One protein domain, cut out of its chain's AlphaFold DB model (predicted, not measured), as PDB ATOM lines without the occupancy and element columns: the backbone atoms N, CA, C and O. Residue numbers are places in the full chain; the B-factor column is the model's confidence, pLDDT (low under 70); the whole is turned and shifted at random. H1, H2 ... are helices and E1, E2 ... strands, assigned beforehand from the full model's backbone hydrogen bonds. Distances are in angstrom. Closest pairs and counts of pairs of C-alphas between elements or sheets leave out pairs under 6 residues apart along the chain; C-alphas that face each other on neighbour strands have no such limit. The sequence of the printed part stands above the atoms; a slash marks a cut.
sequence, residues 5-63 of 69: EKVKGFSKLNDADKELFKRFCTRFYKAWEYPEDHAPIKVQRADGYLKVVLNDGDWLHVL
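AT A GLANCE: This is residues 5 to 63 of the 69 residues of an uncharacterized protein of Clostridium sp. HV4-5-A1G (UniProt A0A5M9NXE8). One helix, H1, packs over one face of a small antiparallel sheet of three strands, running slantwise to them, and the other face of the sheet has no named helix on it. H1 lies along the longest dimension of the domain, and the stretch before it, with residues 7 to 9, passes beside the sheet's edge strand E1. The printed part has 59 residues, with H1, E1, E2 and E3 in that order along it; the sheet's order is E1, E2, E3, and the class is mixed, helices and strands. The whole is compact, with a radius of gyration of the C-alphas of 10.6 A and a rounded outline of 30 by 21 by 20 A.

IN THESE COORDINATES: Residues 5 to 14 hold no named element. H1, residues 15 to 31, begins at C-alpha 15 (100.405, 119.663, 112.285) and is 24.3 A long. E1 is residues 40 to 45, 14.2 A, and E2 is residues 50 to 54, 12.7 A. E3, residues 59 to 62, is 9.5 A long and ends at C-alpha 62 (112.844, 120.085, 102.865).

HOW THE PARTS SIT: E1, E2 and E3 form a meander, each strand the antiparallel neighbour of the one before. In the hairpin E1 and E2, N 44 and O 51 are 2.9 A apart, within hydrogen-bond range. In the hairpin E2 and E3, N 60 and O 52 are 2.8 A apart, also within range. H1 is on the sheet, at a height over the sheet of 8.5 A; H1 and the sheet E1, E2, E3 are two layers, a helix on one face of a sheet. It lies over E2 and, only just, over E1, with 3 of its C-alphas falling on E1. Its line stands at 44 degrees to that of E2 on the local plane. The closest C-alphas of H1 and E2 are those of Asp 17 and Leu 50, 7.6 A apart. In H1, 12 of 13 O i to N i+4 pairs are within hydrogen-bond range.

THE WHOLE: The C-alphas farthest apart are those of Asn 14 and Glu 33, 30.2 A. The printed part has no cut, and no link is long. Mean pLDDT of the printed part is 94.5, and no printed residue is under 70.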
ATOM      1  N   GLU A   5     101.985 130.995 107.484       94.50
ATOM      2  CA  GLU A   5     100.581 130.580 107.411       94.50
ATOM      3  C   GLU A   5      99.852 131.117 106.175       94.50
ATOM      4  O   GLU A   5      98.840 130.555 105.756       94.50
ATOM      5  N   LYS A   6     100.377 132.186 105.562       95.38
ATOM      6  CA  LYS A   6      99.841 132.757 104.319       95.38
ATOM      7  C   LYS A   6     100.357 132.043 103.067       95.38
ATOM      8  O   LYS A   6      99.858 132.305 101.974       95.38
ATOM      9  N   VAL A   7     101.334 131.145 103.204       96.56
ATOM     10  CA  VAL A   7     101.928 130.417 102.078       96.56
ATOM     11  C   VAL A   7     100.914 129.445 101.490       96.56
ATOM     12  O   VAL A   7     100.258 128.672 102.198       96.56
ATOM     13  N   LYS A   8     100.804 129.437 100.160       97.56
ATOM     14  CA  LYS A   8      99.858 128.572  99.457       97.56
ATOM     15  C   LYS A   8     100.137 127.104  99.786       97.56
ATOM     16  O   LYS A   8     101.217 126.596  99.513       97.56
ATOM     17  N   GLY A   9      99.132 126.412 100.316       97.00
ATOM     18  CA  GLY A   9      99.215 124.990 100.665       97.00
ATOM     19  C   GLY A   9      99.564 124.698 102.125       97.00
ATOM     20  O   GLY A   9      99.349 123.568 102.550       97.00
ATOM     21  N   PHE A  10      99.971 125.696 102.920       97.19
ATOM     22  CA  PHE A  10     100.251 125.519 104.351       97.19
ATOM     23  C   PHE A  10      99.061 124.927 105.120       97.19
ATOM     24  O   PHE A  10      99.213 123.983 105.891       97.19
ATOM     25  N   SER A  11      97.851 125.426 104.857       96.75
ATOM     26  CA  SER A  11      96.622 124.943 105.500       96.75
ATOM     27  C   SER A  11      96.276 123.482 105.190       96.75
ATOM     28  O   SER A  11      95.457 122.899 105.892       96.75
ATOM     29  N   LYS A  12      96.889 122.886 104.156       96.12
ATOM     30  CA  LYS A  12      96.691 121.481 103.765       96.12
ATOM     31  C   LYS A  12      97.679 120.523 104.436       96.12
ATOM     32  O   LYS A  12      97.545 119.316 104.268       96.12
ATOM     33  N   LEU A  13      98.686 121.046 105.134       96.06
ATOM     34  CA  LEU A  13      99.654 120.241 105.870       96.06
ATOM     35  C   LEU A  13      99.024 119.691 107.159       96.06
ATOM     36  O   LEU A  13      98.141 120.319 107.747       96.06
ATOM     37  N   ASN A  14      99.502 118.533 107.619       95.94
ATOM     38  CA  ASN A  14      99.238 118.083 108.988       95.94
ATOM     39  C   ASN A  14     100.047 118.935 109.987       95.94
ATOM     40  O   ASN A  14     100.918 119.713 109.593       95.94
ATOM     41  N   ASP A  15      99.779 118.795 111.282       96.69
ATOM     42  CA  ASP A  15     100.405 119.663 112.285       96.69
ATOM     43  C   ASP A  15     101.925 119.469 112.398       96.69
ATOM     44  O   ASP A  15     102.650 120.447 112.566       96.69
ATOM     45  N   ALA A  16     102.433 118.249 112.198       95.06
ATOM     46  CA  ALA A  16     103.873 117.989 112.192       95.06
ATOM     47  C   ALA A  16     104.579 118.684 111.011       95.06
ATOM     48  O   ALA A  16     105.619 119.321 111.185       95.06
ATOM     49  N   ASP A  17     103.989 118.619 109.820       96.31
ATOM     50  CA  ASP A  17     104.493 119.268 108.611       96.31
ATOM     51  C   ASP A  17     104.378 120.800 108.691       96.31
ATOM     52  O   ASP A  17     105.253 121.512 108.193       96.31
ATOM     53  N   LYS A  18     103.341 121.338 109.351       97.00
ATOM     54  CA  LYS A  18     103.237 122.783 109.629       97.00
ATOM     55  C   LYS A  18     104.397 123.260 110.498       97.00
ATOM     56  O   LYS A  18     105.018 124.272 110.172       97.00
ATOM     57  N   GLU A  19     104.699 122.544 111.578       96.50
ATOM     58  CA  GLU A  19     105.816 122.885 112.466       96.50
ATOM     59  C   GLU A  19     107.166 122.741 111.756       96.50
ATOM     60  O   GLU A  19     108.023 123.626 111.862       96.50
ATOM     61  N   LEU A  20     107.334 121.693 110.941       96.31
ATOM     62  CA  LEU A  20     108.510 121.531 110.087       96.31
ATOM     63  C   LEU A  20     108.686 122.728 109.143       96.31
ATOM     64  O   LEU A  20     109.781 123.287 109.058       96.31
ATOM     65  N   PHE A  21     107.614 123.156 108.476       96.75
ATOM     66  CA  PHE A  21     107.656 124.291 107.562       96.75
ATOM     67  C   PHE A  21     107.981 125.609 108.277       96.75
ATOM     68  O   PHE A  21     108.811 126.377 107.790       96.75
ATOM     69  N   LYS A  22     107.401 125.872 109.456       95.81
ATOM     70  CA  LYS A  22     107.734 127.061 110.267       95.81
ATOM     71  C   LYS A  22     109.211 127.078 110.669       95.81
ATOM     72  O   LYS A  22     109.870 128.119 110.568       95.81
ATOM     73  N   ARG A  23     109.749 125.925 111.089       94.81
ATOM     74  CA  ARG A  23     111.171 125.767 111.430       94.81
ATOM     75  C   ARG A  23     112.064 126.011 110.217       94.81
ATOM     76  O   ARG A  23     113.042 126.748 110.335       94.81
ATOM     77  N   PHE A  24     111.705 125.446 109.064       95.25
ATOM     78  CA  PHE A  24     112.369 125.716 107.790       95.25
ATOM     79  C   PHE A  24     112.382 127.218 107.487       95.25
ATOM     80  O   PHE A  24     113.460 127.772 107.327       95.25
ATOM     81  N   CYS A  25     111.233 127.903 107.523       94.56
ATOM     82  CA  CYS A  25     111.158 129.339 107.232       94.56
ATOM     83  C   CYS A  25     112.059 130.152 108.173       94.56
ATOM     84  O   CYS A  25     112.784 131.039 107.738       94.56
ATOM     85  N   THR A  26     112.086 129.813 109.463       93.62
ATOM     86  CA  THR A  26     112.947 130.501 110.437       93.62
ATOM     87  C   THR A  26     114.434 130.340 110.111       93.62
ATOM     88  O   THR A  26     115.197 131.293 110.259       93.62
ATOM     89  N   ARG A  27     114.863 129.146 109.682       93.31
ATOM     90  CA  ARG A  27     116.254 128.883 109.274       93.31
ATOM     91  C   ARG A  27     116.572 129.529 107.928       93.31
ATOM     92  O   ARG A  27     117.619 130.147 107.799       93.31
ATOM     93  N   PHE A  28     115.654 129.438 106.973       93.88
ATOM     94  CA  PHE A  28     115.762 130.007 105.635       93.88
ATOM     95  C   PHE A  28     116.043 131.515 105.689       93.88
ATOM     96  O   PHE A  28     117.073 131.966 105.201       93.88
ATOM     97  N   TYR A  29     115.212 132.275 106.411       92.69
ATOM     98  CA  TYR A  29     115.373 133.729 106.564       92.69
ATOM     99  C   TYR A  29     116.612 134.156 107.370       92.69
ATOM    100  O   TYR A  29     116.924 135.341 107.412       92.69
ATOM    101  N   LYS A  30     117.302 133.218 108.028       91.62
ATOM    102  CA  LYS A  30     118.574 133.469 108.725       91.62
ATOM    103  C   LYS A  30     119.800 133.048 107.915       91.62
ATOM    104  O   LYS A  30     120.888 133.528 108.204       91.62
ATOM    105  N   ALA A  31     119.642 132.104 106.990       91.25
ATOM    106  CA  ALA A  31     120.744 131.510 106.236       91.25
ATOM    107  C   ALA A  31     121.059 132.272 104.941       91.25
ATOM    108  O   ALA A  31     122.192 132.227 104.476       91.25
ATOM    109  N   TRP A  32     120.068 132.950 104.364       87.31
ATOM    110  CA  TRP A  32     120.211 133.695 103.118       87.31
ATOM    111  C   TRP A  32     120.494 135.173 103.396       87.31
ATOM    112  O   TRP A  32     119.914 135.749 104.315       87.31
ATOM    113  N   GLU A  33     121.356 135.785 102.582       87.19
ATOM    114  CA  GLU A  33     121.680 137.218 102.661       87.19
ATOM    115  C   GLU A  33     120.502 138.091 102.189       87.19
ATOM    116  O   GLU A  33     120.175 139.089 102.828       87.19
ATOM    117  N   TYR A  34     119.791 137.644 101.143       89.19
ATOM    118  CA  TYR A  34     118.609 138.302 100.568       89.19
ATOM    119  C   TYR A  34     117.417 137.328 100.457       89.19
ATOM    120  O   TYR A  34     117.009 136.939  99.366       89.19
ATOM    121  N   PRO A  35     116.826 136.890 101.583       87.69
ATOM    122  CA  PRO A  35     115.783 135.858 101.582       87.69
ATOM    123  C   PRO A  35     114.462 136.305 100.939       87.69
ATOM    124  O   PRO A  35     113.609 135.466 100.657       87.69
ATOM    125  N   GLU A  36     114.247 137.608 100.744       88.88
ATOM    126  CA  GLU A  36     113.031 138.128 100.104       88.88
ATOM    127  C   GLU A  36     113.017 137.885  98.585       88.88
ATOM    128  O   GLU A  36     111.944 137.648  98.023       88.88
ATOM    129  N   ASP A  37     114.190 137.821  97.952       90.94
ATOM    130  CA  ASP A  37     114.343 137.483  96.528       90.94
ATOM    131  C   ASP A  37     114.053 136.004  96.244       90.94
ATOM    132  O   ASP A  37     113.784 135.631  95.107       90.94
ATOM    133  N   HIS A  38     114.052 135.189  97.303       91.94
ATOM    134  CA  HIS A  38     113.843 133.744  97.284       91.94
ATOM    135  C   HIS A  38     112.694 133.330  98.229       91.94
ATOM    136  O   HIS A  38     112.677 132.235  98.789       91.94
ATOM    137  N   ALA A  39     111.728 134.217  98.478       94.38
ATOM    138  CA  ALA A  39     110.673 134.002  99.461       94.38
ATOM    139  C   ALA A  39     109.801 132.764  99.136       94.38
ATOM    140  O   ALA A  39     109.315 132.625  98.009       94.38
ATOM    141  N   PRO A  40     109.492 131.894 100.121       96.00
ATOM    142  CA  PRO A  40     108.593 130.763  99.911       96.00
ATOM    143  C   PRO A  40     107.165 131.206  99.560       96.00
ATOM    144  O   PRO A  40     106.496 131.864 100.359       96.00
ATOM    145  N   ILE A  41     106.653 130.785  98.402       97.12
ATOM    146  CA  ILE A  41     105.299 131.138  97.922       97.12
ATOM    147  C   ILE A  41     104.314 129.969  97.954       97.12
ATOM    148  O   ILE A  41     103.096 130.174  98.025       97.12
ATOM    149  N   LYS A  42     104.812 128.727  97.934       97.56
ATOM    150  CA  LYS A  42     103.978 127.522  97.986       97.56
ATOM    151  C   LYS A  42     104.682 126.405  98.746       97.56
ATOM    152  O   LYS A  42     105.860 126.161  98.533       97.56
ATOM    153  N   VAL A  43     103.932 125.666  99.556       97.69
ATOM    154  CA  VAL A  43     104.385 124.433 100.207       97.69
ATOM    155  C   VAL A  43     103.420 123.297  99.900       97.69
ATOM    156  O   VAL A  43     102.202 123.482  99.853       97.69
ATOM    157  N   GLN A  44     103.962 122.109  99.660       96.94
ATOM    158  CA  GLN A  44     103.176 120.895  99.485       96.94
ATOM    159  C   GLN A  44     103.908 119.694 100.083       96.94
ATOM    160  O   GLN A  44     105.126 119.570  99.946       96.94
ATOM    161  N   ARG A  45     103.154 118.794 100.717       95.25
ATOM    162  CA  ARG A  45     103.683 117.496 101.130       95.25
ATOM    163  C   ARG A  45     103.924 116.638  99.889       95.25
ATOM    164  O   ARG A  45     103.043 116.512  99.041       95.25
ATOM    165  N   ALA A  46     105.128 116.096  99.789       92.69
ATOM    166  CA  ALA A  46     105.532 115.099  98.812       92.69
ATOM    167  C   ALA A  46     105.960 113.821  99.554       92.69
ATOM    168  O   ALA A  46     105.938 113.777 100.787       92.69
ATOM    169  N   ASP A  47     106.304 112.770  98.813       87.94
ATOM    170  CA  ASP A  47     106.607 111.467  99.401       87.94
ATOM    171  C   ASP A  47     107.887 111.523 100.254       87.94
ATOM    172  O   ASP A  47     108.998 111.578  99.736       87.94
ATOM    173  N   GLY A  48     107.720 111.613 101.575       88.75
ATOM    174  CA  GLY A  48     108.811 111.720 102.548       88.75
ATOM    175  C   GLY A  48     109.274 113.143 102.900       88.75
ATOM    176  O   GLY A  48     109.840 113.326 103.978       88.75
ATOM    177  N   TYR A  49     108.962 114.176 102.109       95.19
ATOM    178  CA  TYR A  49     109.508 115.538 102.281       95.19
ATOM    179  C   TYR A  49     108.485 116.661 102.037       95.19
ATOM    180  O   TYR A  49     107.382 116.429 101.537       95.19
ATOM    181  N   LEU A  50     108.836 117.903 102.388       97.25
ATOM    182  CA  LEU A  50     108.078 119.086 101.964       97.25
ATOM    183  C   LEU A  50     108.739 119.714 100.741       97.25
ATOM    184  O   LEU A  50     109.898 120.113 100.787       97.25
ATOM    185  N   LYS A  51     107.980 119.839  99.654       97.56
ATOM    186  CA  LYS A  51     108.389 120.631  98.496       97.56
ATOM    187  C   LYS A  51     107.973 122.079  98.720       97.56
ATOM    188  O   LYS A  51     106.775 122.362  98.823       97.56
ATOM    189  N   VAL A  52     108.945 122.980  98.748       97.25
ATOM    190  CA  VAL A  52     108.726 124.420  98.913       97.25
ATOM    191  C   VAL A  52     109.112 125.127  97.624       97.25
ATOM    192  O   VAL A  52     110.246 125.004  97.197       97.25
ATOM    193  N   VAL A  53     108.183 125.838  96.992       97.12
ATOM    194  CA  VAL A  53     108.445 126.642  95.788       97.12
ATOM    195  C   VAL A  53     108.677 128.087  96.207       97.12
ATOM    196  O   VAL A  53     107.912 128.617  97.024       97.12
ATOM    197  N   LEU A  54     109.710 128.693  95.643       96.00
ATOM    198  CA  LEU A  54     110.157 130.057  95.894       96.00
ATOM    199  C   LEU A  54     109.625 131.004  94.794       96.00
ATOM    200  O   LEU A  54     109.050 130.559  93.796       96.00
ATOM    201  N   ASN A  55     109.703 132.316  95.014       94.81
ATOM    202  CA  ASN A  55     109.177 133.347  94.102       94.81
ATOM    203  C   ASN A  55     110.024 133.573  92.838       94.81
ATOM    204  O   ASN A  55     109.494 134.087  91.854       94.81
ATOM    205  N   ASP A  56     111.288 133.177  92.853       93.00
ATOM    206  CA  ASP A  56     112.218 133.187  91.718       93.00
ATOM    207  C   ASP A  56     111.979 132.042  90.712       93.00
ATOM    208  O   ASP A  56     112.502 132.069  89.600       93.00
ATOM    209  N   GLY A  57     111.148 131.060  91.075       92.25
ATOM    210  CA  GLY A  57     110.839 129.884  90.263       92.25
ATOM    211  C   GLY A  57     111.543 128.604  90.716       92.25
ATOM    212  O   GLY A  57     111.155 127.522  90.258       92.25
ATOM    213  N   ASP A  58     112.492 128.697  91.648       94.81
ATOM    214  CA  ASP A  58     113.167 127.540  92.223       94.81
ATOM    215  C   ASP A  58     112.298 126.836  93.270       94.81
ATOM    216  O   ASP A  58     111.222 127.284  93.691       94.81
ATOM    217  N   TRP A  59     112.741 125.648  93.674       96.06
ATOM    218  CA  TRP A  59     112.101 124.905  94.745       96.06
ATOM    219  C   TRP A  59     113.123 124.139  95.572       96.06
ATOM    220  O   TRP A  59     114.147 123.704  95.064       96.06
ATOM    221  N   LEU A  60     112.787 123.937  96.840       96.19
ATOM    222  CA  LEU A  60     113.627 123.275  97.824       96.19
ATOM    223  C   LEU A  60     112.984 121.981  98.314       96.19
ATOM    224  O   LEU A  60     111.764 121.900  98.534       96.19
ATOM    225  N   HIS A  61     113.829 120.977  98.507       96.50
ATOM    226  CA  HIS A  61     113.492 119.691  99.089       96.50
ATOM    227  C   HIS A  61     113.745 119.721 100.601       96.50
ATOM    228  O   HIS A  61     114.865 119.513 101.056       96.50
ATOM    229  N   VAL A  62     112.706 119.961 101.406       96.81
ATOM    230  CA  VAL A  62     112.844 120.085 102.865       96.81
ATOM    231  C   VAL A  62     112.624 118.738 103.553       96.81
ATOM    232  O   VAL A  62     111.523 118.178 103.537       96.81
ATOM    233  N   LEU A  63     113.677 118.237 104.195       94.06
ATOM    234  CA  LEU A  63     113.716 116.967 104.917       94.06
ATOM    235  C   LEU A  63     113.054 117.071 106.300       94.06
ATOM    236  O   LEU A  63     112.892 118.156 106.851       94.06
TER     237      LEU A  63